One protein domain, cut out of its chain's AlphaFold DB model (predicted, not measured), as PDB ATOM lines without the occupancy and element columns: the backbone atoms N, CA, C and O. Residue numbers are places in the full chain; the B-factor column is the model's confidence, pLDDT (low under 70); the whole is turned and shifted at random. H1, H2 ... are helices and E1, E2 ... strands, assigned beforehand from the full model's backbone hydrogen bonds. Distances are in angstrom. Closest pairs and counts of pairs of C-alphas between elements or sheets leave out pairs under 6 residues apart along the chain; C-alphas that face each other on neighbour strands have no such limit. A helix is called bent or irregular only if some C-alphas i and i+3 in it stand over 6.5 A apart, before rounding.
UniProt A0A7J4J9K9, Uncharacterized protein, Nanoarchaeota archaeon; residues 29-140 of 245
ATOM      1  N   ARG A  29      20.592 113.129  43.488       88.69
ATOM      2  CA  ARG A  29      19.756 113.848  44.455       88.69
ATOM      3  C   ARG A  29      19.483 112.956  45.652       88.69
ATOM      4  O   ARG A  29      18.946 111.867  45.492       88.69
ATOM      5  N   TYR A  30      19.836 113.431  46.841       89.25
ATOM      6  CA  TYR A  30      19.617 112.700  48.082       89.25
ATOM      7  C   TYR A  30      19.046 113.603  49.174       89.25
ATOM      8  O   TYR A  30      19.196 114.829  49.124       89.25
ATOM      9  N   ILE A  31      18.410 112.984  50.163       88.19
ATOM     10  CA  ILE A  31      18.025 113.616  51.423       88.19
ATOM     11  C   ILE A  31      18.318 112.681  52.590       88.19
ATOM     12  O   ILE A  31      18.299 111.460  52.442       88.19
ATOM     13  N   PHE A  32      18.561 113.267  53.757       84.62
ATOM     14  CA  PHE A  32      18.603 112.511  55.001       84.62
ATOM     15  C   PHE A  32      17.194 112.362  55.554       84.62
ATOM     16  O   PHE A  32      16.444 113.339  55.623       84.62
ATOM     17  N   ILE A  33      16.860 111.138  55.947       83.81
ATOM     18  CA  ILE A  33      15.606 110.801  56.602       83.81
ATOM     19  C   ILE A  33      15.870 110.139  57.961       83.81
ATOM     20  O   ILE A  33      16.893 109.474  58.152       83.81
ATOM     21  N   PRO A  34      14.947 110.298  58.917       80.31
ATOM     22  CA  PRO A  34      14.937 109.510  60.142       80.31
ATOM     23  C   PRO A  34      14.924 107.990  59.884       80.31
ATOM     24  O   PRO A  34      14.426 107.519  58.859       80.31
ATOM     25  N   ALA A  35      15.482 107.208  60.812       81.25
ATOM     26  CA  ALA A  35      15.585 105.757  60.651       81.25
ATOM     27  C   ALA A  35      14.218 105.049  60.677       81.25
ATOM     28  O   ALA A  35      13.973 104.158  59.866       81.25
ATOM     29  N   ASP A  36      13.304 105.501  61.540       84.25
ATOM     30  CA  ASP A  36      11.904 105.058  61.584       84.25
ATOM     31  C   ASP A  36      11.219 105.210  60.211       84.25
ATOM     32  O   ASP A  36      10.532 104.304  59.740       84.25
ATOM     33  N   MET A  37      11.492 106.303  59.499       83.62
ATOM     34  CA  MET A  37      10.958 106.539  58.162       83.62
ATOM     35  C   MET A  37      11.499 105.562  57.113       83.62
ATOM     36  O   MET A  37      10.741 105.149  56.238       83.62
ATOM     37  N   LYS A  38      12.770 105.151  57.181       84.88
ATOM     38  CA  LYS A  38      13.306 104.102  56.287       84.88
ATOM     39  C   LYS A  38      12.559 102.797  56.487       84.88
ATOM     40  O   LYS A  38      12.159 102.166  55.513       84.88
ATOM     41  N   VAL A  39      12.338 102.415  57.742       85.69
ATOM     42  CA  VAL A  39      11.586 101.202  58.073       85.69
ATOM     43  C   VAL A  39      10.170 101.281  57.510       85.69
ATOM     44  O   VAL A  39       9.724 100.336  56.864       85.69
ATOM     45  N   LEU A  40       9.491 102.422  57.671       85.94
ATOM     46  CA  LEU A  40       8.169 102.642  57.083       85.94
ATOM     47  C   LEU A  40       8.201 102.597  55.553       85.94
ATOM     48  O   LEU A  40       7.340 101.966  54.952       85.94
ATOM     49  N   THR A  41       9.202 103.203  54.921       83.06
ATOM     50  CA  THR A  41       9.359 103.218  53.459       83.06
ATOM     51  C   THR A  41       9.535 101.793  52.917       83.06
ATOM     52  O   THR A  41       8.788 101.362  52.039       83.06
ATOM     53  N   ASN A  42      10.415 100.997  53.530       82.06
ATOM     54  CA  ASN A  42      10.583  99.580  53.204       82.06
ATOM     55  C   ASN A  42       9.286  98.778  53.405       82.06
ATOM     56  O   ASN A  42       8.901  97.977  52.545       82.06
ATOM     57  N   TYR A  43       8.594  99.025  54.523       85.12
ATOM     58  CA  TYR A  43       7.335  98.375  54.877       85.12
ATOM     59  C   TYR A  43       6.232  98.639  53.843       85.12
ATOM     60  O   TYR A  43       5.531  97.703  53.452       85.12
ATOM     61  N   CYS A  44       6.139  99.869  53.318       76.50
ATOM     62  CA  CYS A  44       5.129 100.310  52.345       76.50
ATOM     63  C   CYS A  44       5.118  99.526  51.018       76.50
ATOM     64  O   CYS A  44       4.180  99.671  50.238       76.50
ATOM     65  N   GLY A  45       6.108  98.666  50.758       62.47
ATOM     66  CA  GLY A  45       6.098  97.758  49.606       62.47
ATOM     67  C   GLY A  45       7.305  97.873  48.687       62.47
ATOM     68  O   GLY A  45       7.294  97.280  47.612       62.47
ATOM     69  N   MET A  46       8.346  98.595  49.098       63.19
ATOM     70  CA  MET A  46       9.556  98.741  48.290       63.19
ATOM     71  C   MET A  46      10.593  97.654  48.546       63.19
ATOM     72  O   MET A  46      11.387  97.358  47.656       63.19
ATOM     73  N   CYS A  47      10.559  97.005  49.714       63.75
ATOM     74  CA  CYS A  47      11.429  95.870  49.982       63.75
ATOM     75  C   CYS A  47      10.674  94.543  49.761       63.75
ATOM     76  O   CYS A  47       9.626  94.320  50.385       63.75
ATOM     77  N   PRO A  48      11.191  93.621  48.925       57.94
ATOM     78  CA  PRO A  48      10.629  92.281  48.737       57.94
ATOM     79  C   PRO A  48      10.837  91.354  49.952       57.94
ATOM     80  O   PRO A  48      10.632  90.138  49.834       57.94
ATOM     81  N   ASP A  49      11.245  91.909  51.098       62.91
ATOM     82  CA  ASP A  49      11.617  91.166  52.294       62.91
ATOM     83  C   ASP A  49      10.497  90.275  52.833       62.91
ATOM     84  O   ASP A  49       9.303  90.595  52.764       62.91
ATOM     85  N   LYS A  50      10.913  89.140  53.394       60.09
ATOM     86  CA  LYS A  50      10.062  88.230  54.153       60.09
ATOM     87  C   LYS A  50       9.653  88.836  55.492       60.09
ATOM     88  O   LYS A  50       8.534  88.561  55.918       60.09
ATOM     89  N   ASP A  51      10.486  89.691  56.076       65.88
ATOM     90  CA  ASP A  51      10.275  90.254  57.418       65.88
ATOM     91  C   ASP A  51       8.951  91.028  57.519       65.88
ATOM     92  O   ASP A  51       8.229  90.952  58.511       65.88
ATOM     93  N   TYR A  52       8.534  91.677  56.428       73.06
ATOM     94  CA  TYR A  52       7.262  92.400  56.368       73.06
ATOM     95  C   TYR A  52       6.062  91.532  55.974       73.06
ATOM     96  O   TYR A  52       4.918  91.956  56.148       73.06
ATOM     97  N   ARG A  53       6.276  90.313  55.451       74.44
ATOM     98  CA  ARG A  53       5.177  89.436  54.999       74.44
ATOM     99  C   ARG A  53       4.274  89.000  56.144       74.44
ATOM    100  O   ARG A  53       3.084  88.818  55.903       74.44
ATOM    101  N   LYS A  54       4.802  88.906  57.371       81.81
ATOM    102  CA  LYS A  54       4.012  88.587  58.574       81.81
ATOM    103  C   LYS A  54       2.931  89.627  58.885       81.81
ATOM    104  O   LYS A  54       1.936  89.305  59.518       81.81
ATOM    105  N   PHE A  55       3.094  90.853  58.386       83.62
ATOM    106  CA  PHE A  55       2.109  91.928  58.506       83.62
ATOM    107  C   PHE A  55       1.281  92.133  57.223       83.62
ATOM    108  O   PHE A  55       0.441  93.027  57.153       83.62
ATOM    109  N   GLY A  56       1.507  91.320  56.187       82.50
ATOM    110  CA  GLY A  56       0.777  91.381  54.925       82.50
ATOM    111  C   GLY A  56       1.669  91.170  53.703       82.50
ATOM    112  O   GLY A  56       2.750  91.746  53.572       82.50
ATOM    113  N   VAL A  57       1.190  90.359  52.760       78.69
ATOM    114  CA  VAL A  57       1.872  90.130  51.473       78.69
ATOM    115  C   VAL A  57       1.623  91.279  50.489       78.69
ATOM    116  O   VAL A  57       2.497  91.585  49.682       78.69
ATOM    117  N   THR A  58       0.463  91.936  50.570       80.38
ATOM    118  CA  THR A  58       0.094  93.074  49.715       80.38
ATOM    119  C   THR A  58       0.263  94.405  50.442       80.38
ATOM    120  O   THR A  58       0.263  94.455  51.674       80.38
ATOM    121  N   VAL A  59       0.373  95.493  49.677       81.62
ATOM    122  CA  VAL A  59       0.460  96.861  50.212       81.62
ATOM    123  C   VAL A  59      -0.771  97.183  51.063       81.62
ATOM    124  O   VAL A  59      -0.643  97.749  52.141       81.62
ATOM    125  N   GLU A  60      -1.950  96.748  50.628       86.12
ATOM    126  CA  GLU A  60      -3.231  96.964  51.300       86.12
ATOM    127  C   GLU A  60      -3.284  96.235  52.650       86.12
ATOM    128  O   GLU A  60      -3.637  96.838  53.663       86.12
ATOM    129  N   LYS A  61      -2.849  94.965  52.697       87.75
ATOM    130  CA  LYS A  61      -2.765  94.205  53.956       87.75
ATOM    131  C   LYS A  61      -1.755  94.824  54.921       87.75
ATOM    132  O   LYS A  61      -2.020  94.899  56.119       87.75
ATOM    133  N   ARG A  62      -0.618  95.309  54.413       87.06
ATOM    134  CA  ARG A  62       0.372  96.014  55.241       87.06
ATOM    135  C   ARG A  62      -0.162  97.341  55.765       87.06
ATOM    136  O   ARG A  62       0.077  97.663  56.925       87.06
ATOM    137  N   LEU A  63      -0.908  98.085  54.950       87.69
ATOM    138  CA  LEU A  63      -1.544  99.336  55.358       87.69
ATOM    139  C   LEU A  63      -2.543  99.103  56.500       87.69
ATOM    140  O   LEU A  63      -2.525  99.846  57.479       87.69
ATOM    141  N   ALA A  64      -3.350  98.039  56.423       89.25
ATOM    142  CA  ALA A  64      -4.270  97.654  57.496       89.25
ATOM    143  C   ALA A  64      -3.539  97.306  58.808       89.25
ATOM    144  O   ALA A  64      -3.994  97.670  59.891       89.25
ATOM    145  N   ASN A  65      -2.363  96.674  58.720       90.94
ATOM    146  CA  ASN A  65      -1.551  96.283  59.878       90.94
ATOM    147  C   ASN A  65      -0.519  97.335  60.321       90.94
ATOM    148  O   ASN A  65       0.272  97.071  61.227       90.94
ATOM    149  N   LEU A  66      -0.507  98.528  59.718       90.19
ATOM    150  CA  LEU A  66       0.534  99.539  59.925       90.19
ATOM    151  C   LEU A  66       0.754  99.883  61.404       90.19
ATOM    152  O   LEU A  66       1.886  99.896  61.883       90.19
ATOM    153  N   ASN A  67      -0.326 100.125  62.146       89.44
ATOM    154  CA  ASN A  67      -0.221 100.514  63.553       89.44
ATOM    155  C   ASN A  67       0.239  99.349  64.448       89.44
ATOM    156  O   ASN A  67       0.965  99.590  65.406       89.44
ATOM    157  N   LYS A  68      -0.101  98.098  64.096       90.88
ATOM    158  CA  LYS A  68       0.418  96.893  64.770       90.88
ATOM    159  C   LYS A  68       1.918  96.728  64.527       90.88
ATOM    160  O   LYS A  68       2.654  96.364  65.436       90.88
ATOM    161  N   PHE A  69       2.378  97.016  63.312       91.06
ATOM    162  CA  PHE A  69       3.795  96.947  62.976       91.06
ATOM    163  C   PHE A  69       4.626  97.976  63.754       91.06
ATOM    164  O   PHE A  69       5.658  97.623  64.314       91.06
ATOM    165  N   ILE A  70       4.175  99.227  63.845       90.44
ATOM    166  CA  ILE A  70       4.952 100.324  64.456       90.44
ATOM    167  C   ILE A  70       5.231 100.115  65.947       90.44
ATOM    168  O   ILE A  70       6.255 100.574  66.442       90.44
ATOM    169  N   VAL A  71       4.338  99.426  66.657       90.75
ATOM    170  CA  VAL A  71       4.518  99.105  68.083       90.75
ATOM    171  C   VAL A  71       5.250  97.779  68.312       90.75
ATOM    172  O   VAL A  71       5.436  97.374  69.452       90.75
ATOM    173  N   SER A  72       5.651  97.078  67.247       90.12
ATOM    174  CA  SER A  72       6.338  95.790  67.358       90.12
ATOM    175  C   SER A  72       7.833  95.950  67.640       90.12
ATOM    176  O   SER A  72       8.467  96.915  67.209       90.12
ATOM    177  N   GLU A  73       8.426  94.946  68.286       88.94
ATOM    178  CA  GLU A  73       9.877  94.875  68.491       88.94
ATOM    179  C   GLU A  73      10.650  94.893  67.158       88.94
ATOM    180  O   GLU A  73      11.714  95.504  67.052       88.94
ATOM    181  N   GLU A  74      10.069  94.305  66.105       86.94
ATOM    182  CA  GLU A  74      10.639  94.298  64.755       86.94
ATOM    183  C   GLU A  74      10.922  95.716  64.250       86.94
ATOM    184  O   GLU A  74      11.994  95.993  63.713       86.94
ATOM    185  N   PHE A  75       9.964  96.628  64.434       88.19
ATOM    186  CA  PHE A  75      10.098  98.015  64.004       88.19
ATOM    187  C   PHE A  75      11.259  98.699  64.732       88.19
ATOM    188  O   PHE A  75      12.120  99.308  64.092       88.19
ATOM    189  N   SER A  76      11.325  98.526  66.053       84.25
ATOM    190  CA  SER A  76      12.391  99.062  66.901       84.25
ATOM    191  C   SER A  76      13.768  98.507  66.533       84.25
ATOM    192  O   SER A  76      14.749  99.252  66.513       84.25
ATOM    193  N   ASN A  77      13.861  97.220  66.193       83.19
ATOM    194  CA  ASN A  77      15.115  96.591  65.784       83.19
ATOM    195  C   ASN A  77      15.564  97.055  64.392       83.19
ATOM    196  O   ASN A  77      16.729  97.414  64.205       83.19
ATOM    197  N   LEU A  78      14.645  97.154  63.430       81.12
ATOM    198  CA  LEU A  78      14.947  97.644  62.082       81.12
ATOM    199  C   LEU A  78      15.349  99.128  62.072       81.12
ATOM    200  O   LEU A  78      16.210  99.522  61.277       81.12
ATOM    201  N   ALA A  79      14.792  99.939  62.977       80.19
ATOM    202  CA  ALA A  79      15.093 101.366  63.101       80.19
ATOM    203  C   ALA A  79      16.521 101.659  63.606       80.19
ATOM    204  O   ALA A  79      16.970 102.798  63.537       80.19
ATOM    205  N   LYS A  80      17.273 100.646  64.055       75.81
ATOM    206  CA  LYS A  80      18.693 100.780  64.439       75.81
ATOM    207  C   LYS A  80      19.649 100.701  63.240       75.81
ATOM    208  O   LYS A  80      20.836 100.993  63.374       75.81
ATOM    209  N   SER A  81      19.162 100.283  62.068       70.38
ATOM    210  CA  SER A  81      20.001  99.980  60.904       70.38
ATOM    211  C   SER A  81      20.238 101.186  59.986       70.38
ATOM    212  O   SER A  81      19.333 101.961  59.678       70.38
ATOM    213  N   TRP A  82      21.465 101.304  59.476       75.88
ATOM    214  CA  TRP A  82      21.803 102.198  58.364       75.88
ATOM    215  C   TRP A  82      21.159 101.709  57.064       75.88
ATOM    216  O   TRP A  82      20.829 100.528  56.918       75.88
ATOM    217  N   GLY A  83      20.948 102.600  56.103       79.69
ATOM    218  CA  GLY A  83      20.475 102.184  54.788       79.69
ATOM    219  C   GLY A  83      20.199 103.333  53.839       79.69
ATOM    220  O   GLY A  83      20.086 104.491  54.249       79.69
ATOM    221  N   GLY A  84      20.107 102.970  52.570       85.56
ATOM    222  CA  GLY A  84      19.695 103.834  51.483       85.56
ATOM    223  C   GLY A  84      18.458 103.257  50.817       85.56
ATOM    224  O   GLY A  84      18.137 102.084  51.010       85.56
ATOM    225  N   GLN A  85      17.748 104.106  50.082       87.56
ATOM    226  CA  GLN A  85      16.729 103.650  49.158       87.56
ATOM    227  C   GLN A  85      16.471 104.694  48.071       87.56
ATOM    228  O   GLN A  85      16.257 105.870  48.369       87.56
ATOM    229  N   VAL A  86      16.428 104.276  46.810       90.06
ATOM    230  CA  VAL A  86      15.898 105.100  45.714       90.06
ATOM    231  C   VAL A  86      14.370 105.058  45.717       90.06
ATOM    232  O   VAL A  86      13.786 103.978  45.699       90.06
ATOM    233  N   ILE A  87      13.730 106.226  45.660       90.06
ATOM    234  CA  ILE A  87      12.281 106.346  45.456       90.06
ATOM    235  C   ILE A  87      11.950 107.211  44.236       90.06
ATOM    236  O   ILE A  87      12.717 108.110  43.868       90.06
ATOM    237  N   ASP A  88      10.794 106.959  43.628       91.12
ATOM    238  CA  ASP A  88      10.198 107.779  42.570       91.12
ATOM    239  C   ASP A  88       8.852 108.432  42.974       91.12
ATOM    240  O   ASP A  88       8.454 108.468  44.141       91.12
ATOM    241  N   LYS A  89       8.138 109.021  42.005       91.31
ATOM    242  CA  LYS A  89       6.827 109.651  42.249       91.31
ATOM    243  C   LYS A  89       5.715 108.652  42.595       91.31
ATOM    244  O   LYS A  89       4.777 109.025  43.296       91.31
ATOM    245  N   LYS A  90       5.760 107.415  42.089       89.12
ATOM    246  CA  LYS A  90       4.752 106.380  42.394       89.12
ATOM    247  C   LYS A  90       4.929 105.898  43.825       89.12
ATOM    248  O   LYS A  90       3.968 105.835  44.584       89.12
ATOM    249  N   ASP A  91       6.177 105.645  44.172       88.81
ATOM    250  CA  ASP A  91       6.659 105.350  45.511       88.81
ATOM    251  C   ASP A  91       6.198 106.392  46.541       88.81
ATOM    252  O   ASP A  91       5.570 106.052  47.546       88.81
ATOM    253  N   TYR A  92       6.412 107.676  46.243       92.06
ATOM    254  CA  TYR A  92       5.963 108.791  47.077       92.06
ATOM    255  C   TYR A  92       4.451 108.764  47.360       92.06
ATOM    256  O   TYR A  92       4.044 108.907  48.513       92.06
ATOM    257  N   LYS A  93       3.613 108.500  46.346       91.62
ATOM    258  CA  LYS A  93       2.150 108.396  46.525       91.62
ATOM    259  C   LYS A  93       1.756 107.262  47.475       91.62
ATOM    260  O   LYS A  93       0.803 107.399  48.239       91.62
ATOM    261  N   VAL A  94       2.475 106.137  47.445       89.19
ATOM    262  CA  VAL A  94       2.245 105.045  48.403       89.19
ATOM    263  C   VAL A  94       2.615 105.503  49.812       89.19
ATOM    264  O   VAL A  94       1.825 105.322  50.734       89.19
ATOM    265  N   MET A  95       3.765 106.158  49.978       91.25
ATOM    266  CA  MET A  95       4.202 106.664  51.283       91.25
ATOM    267  C   MET A  95       3.219 107.690  51.876       91.25
ATOM    268  O   MET A  95       2.952 107.634  53.076       91.25
ATOM    269  N   GLN A  96       2.632 108.569  51.054       93.00
ATOM    270  CA  GLN A  96       1.582 109.505  51.484       93.00
ATOM    271  C   GLN A  96       0.381 108.766  52.089       93.00
ATOM    272  O   GLN A  96       0.029 109.013  53.240       93.00
ATOM    273  N   ARG A  97      -0.164 107.767  51.378       91.81
ATOM    274  CA  ARG A  97      -1.296 106.956  51.869       91.81
ATOM    275  C   ARG A  97      -1.012 106.297  53.222       91.81
ATOM    276  O   ARG A  97      -1.910 106.184  54.054       91.81
ATOM    277  N   PHE A  98       0.220 105.840  53.441       90.38
ATOM    278  CA  PHE A  98       0.630 105.271  54.727       90.38
ATOM    279  C   PHE A  98       0.708 106.332  55.820       90.38
ATOM    280  O   PHE A  98       0.189 106.109  56.913       90.38
ATOM    281  N   CYS A  99       1.314 107.483  55.525       92.38
ATOM    282  CA  CYS A  99       1.391 108.605  56.454       92.38
ATOM    283  C   CYS A  99      -0.003 109.059  56.914       92.38
ATOM    284  O   CYS A  99      -0.214 109.299  58.104       92.38
ATOM    285  N   ASP A 100      -0.983 109.087  56.010       92.06
ATOM    286  CA  ASP A 100      -2.355 109.486  56.334       92.06
ATOM    287  C   ASP A 100      -3.022 108.537  57.338       92.06
ATOM    288  O   ASP A 100      -3.731 108.995  58.240       92.06
ATOM    289  N   LYS A 101      -2.735 107.230  57.240       91.62
ATOM    290  CA  LYS A 101      -3.279 106.165  58.105       91.62
ATOM    291  C   LYS A 101      -2.529 105.970  59.432       91.62
ATOM    292  O   LYS A 101      -2.955 105.150  60.254       91.62
ATOM    293  N   LEU A 102      -1.432 106.693  59.669       90.62
ATOM    294  CA  LEU A 102      -0.712 106.638  60.943       90.62
ATOM    295  C   LEU A 102      -1.558 107.206  62.090       90.62
ATOM    296  O   LEU A 102      -1.947 108.373  62.054       90.62
ATOM    297  N   LYS A 103      -1.772 106.412  63.149       92.06
ATOM    298  CA  LYS A 103      -2.439 106.882  64.379       92.06
ATOM    299  C   LYS A 103      -1.487 107.621  65.324       92.06
ATOM    300  O   LYS A 103      -1.899 108.535  66.032       92.06
ATOM    301  N   ASN A 104      -0.201 107.258  65.336       90.12
ATOM    302  CA  ASN A 104       0.796 107.917  66.181       90.12
ATOM    303  C   ASN A 104       1.092 109.339  65.660       90.12
ATOM    304  O   ASN A 104       1.813 109.496  64.674       90.12
ATOM    305  N   LYS A 105       0.564 110.370  66.337       91.56
ATOM    306  CA  LYS A 105       0.688 111.786  65.932       91.56
ATOM    307  C   LYS A 105       2.145 112.244  65.785       91.56
ATOM    308  O   LYS A 105       2.490 112.888  64.798       91.56
ATOM    309  N   LYS A 106       3.024 111.872  66.725       89.81
ATOM    310  CA  LYS A 106       4.449 112.253  66.700       89.81
ATOM    311  C   LYS A 106       5.153 111.681  65.470       89.81
ATOM    312  O   LYS A 106       5.892 112.395  64.793       89.81
ATOM    313  N   LEU A 107       4.909 110.407  65.164       87.31
ATOM    314  CA  LEU A 107       5.480 109.744  63.992       87.31
ATOM    315  C   LEU A 107       4.868 110.270  62.687       87.31
ATOM    316  O   LEU A 107       5.603 110.508  61.732       87.31
ATOM    317  N   LYS A 108       3.555 110.533  62.662       92.12
ATOM    318  CA  LYS A 108       2.859 111.132  61.515       92.12
ATOM    319  C   LYS A 108       3.432 112.502  61.156       92.12
ATOM    320  O   LYS A 108       3.773 112.723  59.999       92.12
ATOM    321  N   ASN A 109       3.640 113.378  62.138       91.12
ATOM    322  CA  ASN A 109       4.228 114.702  61.907       91.12
ATOM    323  C   ASN A 109       5.661 114.605  61.366       91.12
ATOM    324  O   ASN A 109       6.015 115.286  60.404       91.12
ATOM    325  N   LYS A 110       6.486 113.711  61.932       87.81
ATOM    326  CA  LYS A 110       7.837 113.443  61.409       87.81
ATOM    327  C   LYS A 110       7.801 112.958  59.959       87.81
ATOM    328  O   LYS A 110       8.576 113.450  59.138       87.81
ATOM    329  N   PHE A 111       6.915 112.011  59.651       89.44
ATOM    330  CA  PHE A 111       6.820 111.425  58.319       89.44
ATOM    331  C   PHE A 111       6.303 112.447  57.296       89.44
ATOM    332  O   PHE A 111       6.913 112.605  56.242       89.44
ATOM    333  N   SER A 112       5.272 113.221  57.642       91.75
ATOM    334  CA  SER A 112       4.733 114.308  56.814       91.75
ATOM    335  C   SER A 112       5.794 115.366  56.484       91.75
ATOM    336  O   SER A 112       6.026 115.673  55.314       91.75
ATOM    337  N   ASN A 113       6.553 115.833  57.482       90.19
ATOM    338  CA  ASN A 113       7.642 116.793  57.264       90.19
ATOM    339  C   ASN A 113       8.703 116.274  56.288       90.19
ATOM    340  O   ASN A 113       9.257 117.026  55.483       90.19
ATOM    341  N   ALA A 114       9.018 114.983  56.360       88.69
ATOM    342  CA  ALA A 114       9.970 114.378  55.450       88.69
ATOM    343  C   ALA A 114       9.377 114.142  54.051       88.69
ATOM    344  O   ALA A 114      10.086 114.344  53.066       88.69
ATOM    345  N   LEU A 115       8.085 113.810  53.939       91.88
ATOM    346  CA  LEU A 115       7.374 113.742  52.659       91.88
ATOM    347  C   LEU A 115       7.394 115.090  51.930       91.88
ATOM    348  O   LEU A 115       7.695 115.112  50.741       91.88
ATOM    349  N   ASN A 116       7.204 116.209  52.628       93.00
ATOM    350  CA  ASN A 116       7.302 117.544  52.018       93.00
ATOM    351  C   ASN A 116       8.706 117.801  51.435       93.00
ATOM    352  O   ASN A 116       8.862 118.311  50.322       93.00
ATOM    353  N   LYS A 117       9.761 117.381  52.149       91.94
ATOM    354  CA  LYS A 117      11.152 117.472  51.661       91.94
ATOM    355  C   LYS A 117      11.402 116.574  50.449       91.94
ATOM    356  O   LYS A 117      12.107 116.984  49.526       91.94
ATOM    357  N   ILE A 118      10.846 115.361  50.451       92.25
ATOM    358  CA  ILE A 118      10.904 114.428  49.317       92.25
ATOM    359  C   ILE A 118      10.231 115.046  48.095       92.25
ATOM    360  O   ILE A 118      10.831 115.086  47.020       92.25
ATOM    361  N   GLU A 119       9.018 115.563  48.263       94.31
ATOM    362  CA  GLU A 119       8.226 116.152  47.189       94.31
ATOM    363  C   GLU A 119       8.983 117.295  46.506       94.31
ATOM    364  O   GLU A 119       9.128 117.310  45.283       94.31
ATOM    365  N   ALA A 120       9.571 118.202  47.290       93.00
ATOM    366  CA  ALA A 120      10.374 119.303  46.768       93.00
ATOM    367  C   ALA A 120      11.560 118.826  45.904       93.00
ATOM    368  O   ALA A 120      11.929 119.484  44.926       93.00
ATOM    369  N   LYS A 121      12.163 117.672  46.224       92.00
ATOM    370  CA  LYS A 121      13.219 117.062  45.396       92.00
ATOM    371  C   LYS A 121      12.651 116.397  44.144       92.00
ATOM    372  O   LYS A 121      13.248 116.548  43.079       92.00
ATOM    373  N   LEU A 122      11.507 115.722  44.258       92.44
ATOM    374  CA  LEU A 122      10.815 115.064  43.144       92.44
ATOM    375  C   LEU A 122      10.156 116.048  42.153       92.44
ATOM    376  O   LEU A 122       9.833 115.680  41.023       92.44
ATOM    377  N   LYS A 123       9.991 117.324  42.522       90.56
ATOM    378  CA  LYS A 123       9.648 118.395  41.567       90.56
ATOM    379  C   LYS A 123      10.788 118.676  40.579       90.56
ATOM    380  O   LYS A 123      10.532 119.048  39.442       90.56
ATOM    381  N   LYS A 124      12.044 118.451  40.988       87.75
ATOM    382  CA  LYS A 124      13.263 118.735  40.200       87.75
ATOM    383  C   LYS A 124      13.918 117.478  39.603       87.75
ATOM    384  O   LYS A 124      14.991 117.564  39.005       87.75
ATOM    385  N   SER A 125      13.344 116.301  39.845       87.75
ATOM    386  CA  SER A 125      13.872 114.996  39.435       87.75
ATOM    387  C   SER A 125      12.774 113.948  39.480       87.75
ATOM    388  O   SER A 125      11.890 114.007  40.319       87.75
ATOM    389  N   ASP A 126      12.849 112.931  38.639       89.44
ATOM    390  CA  ASP A 126      11.955 111.775  38.726       89.44
ATOM    391  C   ASP A 126      12.275 110.850  39.911       89.44
ATOM    392  O   ASP A 126      11.446 110.009  40.255       89.44
ATOM    393  N   ARG A 127      13.466 110.982  40.516       91.62
ATOM    394  CA  ARG A 127      13.972 110.109  41.588       91.62
ATOM    395  C   ARG A 127      14.735 110.867  42.669       91.62
ATOM    396  O   ARG A 127      15.386 111.878  42.386       91.62
ATOM    397  N   VAL A 128      14.715 110.333  43.890       93.00
ATOM    398  CA  VAL A 128      15.535 110.800  45.017       93.00
ATOM    399  C   VAL A 128      16.046 109.620  45.845       93.00
ATOM    400  O   VAL A 128      15.349 108.625  46.019       93.00
ATOM    401  N   ILE A 129      17.274 109.737  46.345       92.06
ATOM    402  CA  ILE A 129      17.881 108.790  47.282       92.06
ATOM    403  C   ILE A 129      17.534 109.218  48.710       92.06
ATOM    404  O   ILE A 129      17.858 110.328  49.138       92.06
ATOM    405  N   LEU A 130      16.906 108.332  49.464       90.06
ATOM    406  CA  LEU A 130      16.689 108.479  50.895       90.06
ATOM    407  C   LEU A 130      17.863 107.844  51.630       90.06
ATOM    408  O   LEU A 130      18.193 106.692  51.372       90.06
ATOM    409  N   LEU A 131      18.499 108.582  52.536       87.00
ATOM    410  CA  LEU A 131      19.587 108.076  53.372       87.00
ATOM    411  C   LEU A 131      19.168 108.121  54.839       87.00
ATOM    412  O   LEU A 131      18.814 109.185  55.345       87.00
ATOM    413  N   ALA A 132      19.212 106.980  55.518       81.62
ATOM    414  CA  ALA A 132      18.613 106.806  56.836       81.62
ATOM    415  C   ALA A 132      19.619 106.569  57.962       81.62
ATOM    416  O   ALA A 132      20.736 106.107  57.725       81.62
ATOM    417  N   ASN A 133      19.165 106.843  59.193       65.62
ATOM    418  CA  ASN A 133      19.912 106.727  60.455       65.62
ATOM    419  C   ASN A 133      21.101 107.690  60.590       65.62
ATOM    420  O   ASN A 133      21.856 107.644  61.547       65.62
ATOM    421  N   ILE A 134      21.242 108.627  59.659       56.38
ATOM    422  CA  ILE A 134      22.293 109.632  59.677       56.38
ATOM    423  C   ILE A 134      21.839 110.758  60.600       56.38
ATOM    424  O   ILE A 134      21.145 111.684  60.178       56.38
ATOM    425  N   SER A 135      22.202 110.647  61.884       48.72
ATOM    426  CA  SER A 135      22.222 111.799  62.787       48.72
ATOM    427  C   SER A 135      22.946 112.952  62.087       48.72
ATOM    428  O   SER A 135      23.808 112.719  61.239       48.72
ATOM    429  N   SER A 136      22.497 114.183  62.331       49.34
ATOM    430  CA  SER A 136      22.807 115.373  61.524       49.34
ATOM    431  C   SER A 136      24.255 115.433  61.013       49.34
ATOM    432  O   SER A 136      25.188 115.042  61.708       49.34
ATOM    433  N   LEU A 137      24.454 115.992  59.810       45.75
ATOM    434  CA  LEU A 137      25.773 116.174  59.177       45.75
ATOM    435  C   LEU A 137      26.878 116.656  60.141       45.75
ATOM    436  O   LEU A 137      28.014 116.214  60.008       45.75
ATOM    437  N   ALA A 138      26.532 117.489  61.126       42.47
ATOM    438  CA  ALA A 138      27.439 118.021  62.143       42.47
ATOM    439  C   ALA A 138      27.910 116.989  63.192       42.47
ATOM    440  O   ALA A 138      29.037 117.067  63.668       42.47
ATOM    441  N   GLN A 139      27.096 115.989  63.544       44.94
ATOM    442  CA  GLN A 139      27.518 114.895  64.434       44.94
ATOM    443  C   GLN A 139      28.358 113.834  63.701       44.94
ATOM    444  O   GLN A 139      29.065 113.053  64.339       44.94
ATOM    445  N   LEU A 140      28.306 113.807  62.364       50.66
ATOM    446  CA  LEU A 140      28.993 112.819  61.524       50.66
ATOM    447  C   LEU A 140      30.479 113.098  61.333       50.66
ATOM    448  O   LEU A 140      31.238 112.158  61.116       50.66
TER     449      LEU A 140
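What this domain is: This is residues 29 to 140 of the 245 residues of an uncharacterized protein of Nanoarchaeota archaeon (UniProt A0A7J4J9K9). A small wall of three strands, E1, E3 and E2, has the helices H1 and H6 packed over one face, and its other face is bare. H5 folds back along H6 as a helical hairpin and also packs on H1, while the short helices H2, H3 and H4 follow one another round H1 on its side away from H6; the four-residue H7 lies farthest from the middle and touches no helix. The printed part has 112 residues with seven named helices and three named strands, in the order E1 H1 H2 H3 H4 E2 H5 H6 E3 H7. The sheet is mixed, and the class is mostly helix. The whole is compact, with a radius of gyration of the C-alphas of 13.3 A and spans of 34 by 30 by 27 A.

How they stand to each other: Edge strand E1, residues 30 to 33, is parallel to inner strand E3, residues 127 to 132, with N 33 and O 131 2.8 A apart. On the other side of E3 is edge strand E2, residues 83 to 88, antiparallel, with N 130 and O 85 2.8 A apart. The sheet is only just strongly twisted, its C-alphas lying up to 4.0 A off its best plane. H1, residues 35 to 46, is on the sheet at a height of 9.4 A, over E3 and E2, slantwise to E3 at 36 degrees on the local plane. H1 is the hub, touching three helices. With residues 43 to 45 alone it touches H2, residues 59 to 64, at a steep tilt of 56 degrees, opposite ways; their closest C-alphas, of Gly 45 and Val 59, are 5.7 A apart. H3, residues 66 to 70, is near H1, with 8 pairs of C-alphas within 10 A. H4, residues 73 to 78, and H1 only just touch, with 3 pairs of C-alphas within 8 A, the closest those of Leu 78 and Val 39 at 6.3 A. H5, residues 89 to 101, only grazes the sheet with residues 89 to 95; it touches H1 at a steep tilt of 66 degrees, opposite ways, the closest C-alphas being those of Met 95 and Cys 44 at 6.5 A. H5 and H6, residues 105 to 122, form a helical hairpin at a shallow tilt of 16 degrees, with the C-alphas of Cys 99 and Lys 108 closest at 5.8 A. H6 is on the same face of the sheet as H1, at a height of 8.8 A, giving two layers, helices on one face of a sheet. H7, residues 137 to 140, is not on the sheet and is apart from H1 and H6, among others. In H2, H3, H4, H5 and H6 every O i to N i+4 pair is within hydrogen-bond range; in H1 6 of 8 are, and H7 is too short for such a pair.

Where its parts are: E1 begins at C-alpha 30, at (19.617, 112.700, 48.082). H1 measures 15.4 A and is irregular, but only just: C-alphas 43 and 46 are 7.0 A apart. E2 measures 16.9 A and runs with no residue between into H5, 19.1 A, which begins at C-alpha 89, at (6.827, 109.651, 42.249). H6 is the longest helix, 25.2 A, and E3 measures 16.3 A. H7 ends at C-alpha 140, at (28.993, 112.819, 61.524).

The domain as a whole: The two C-alphas farthest apart, of Lys 61 and Ala 138, are 39.3 A apart. The printed part has no cut. The link from H1 to H2, residues 47 to 58, is long; the other links are tight. The mean pLDDT of the printed part is 83.2, and residues 45 to 51 and 133 to 140 are under 70.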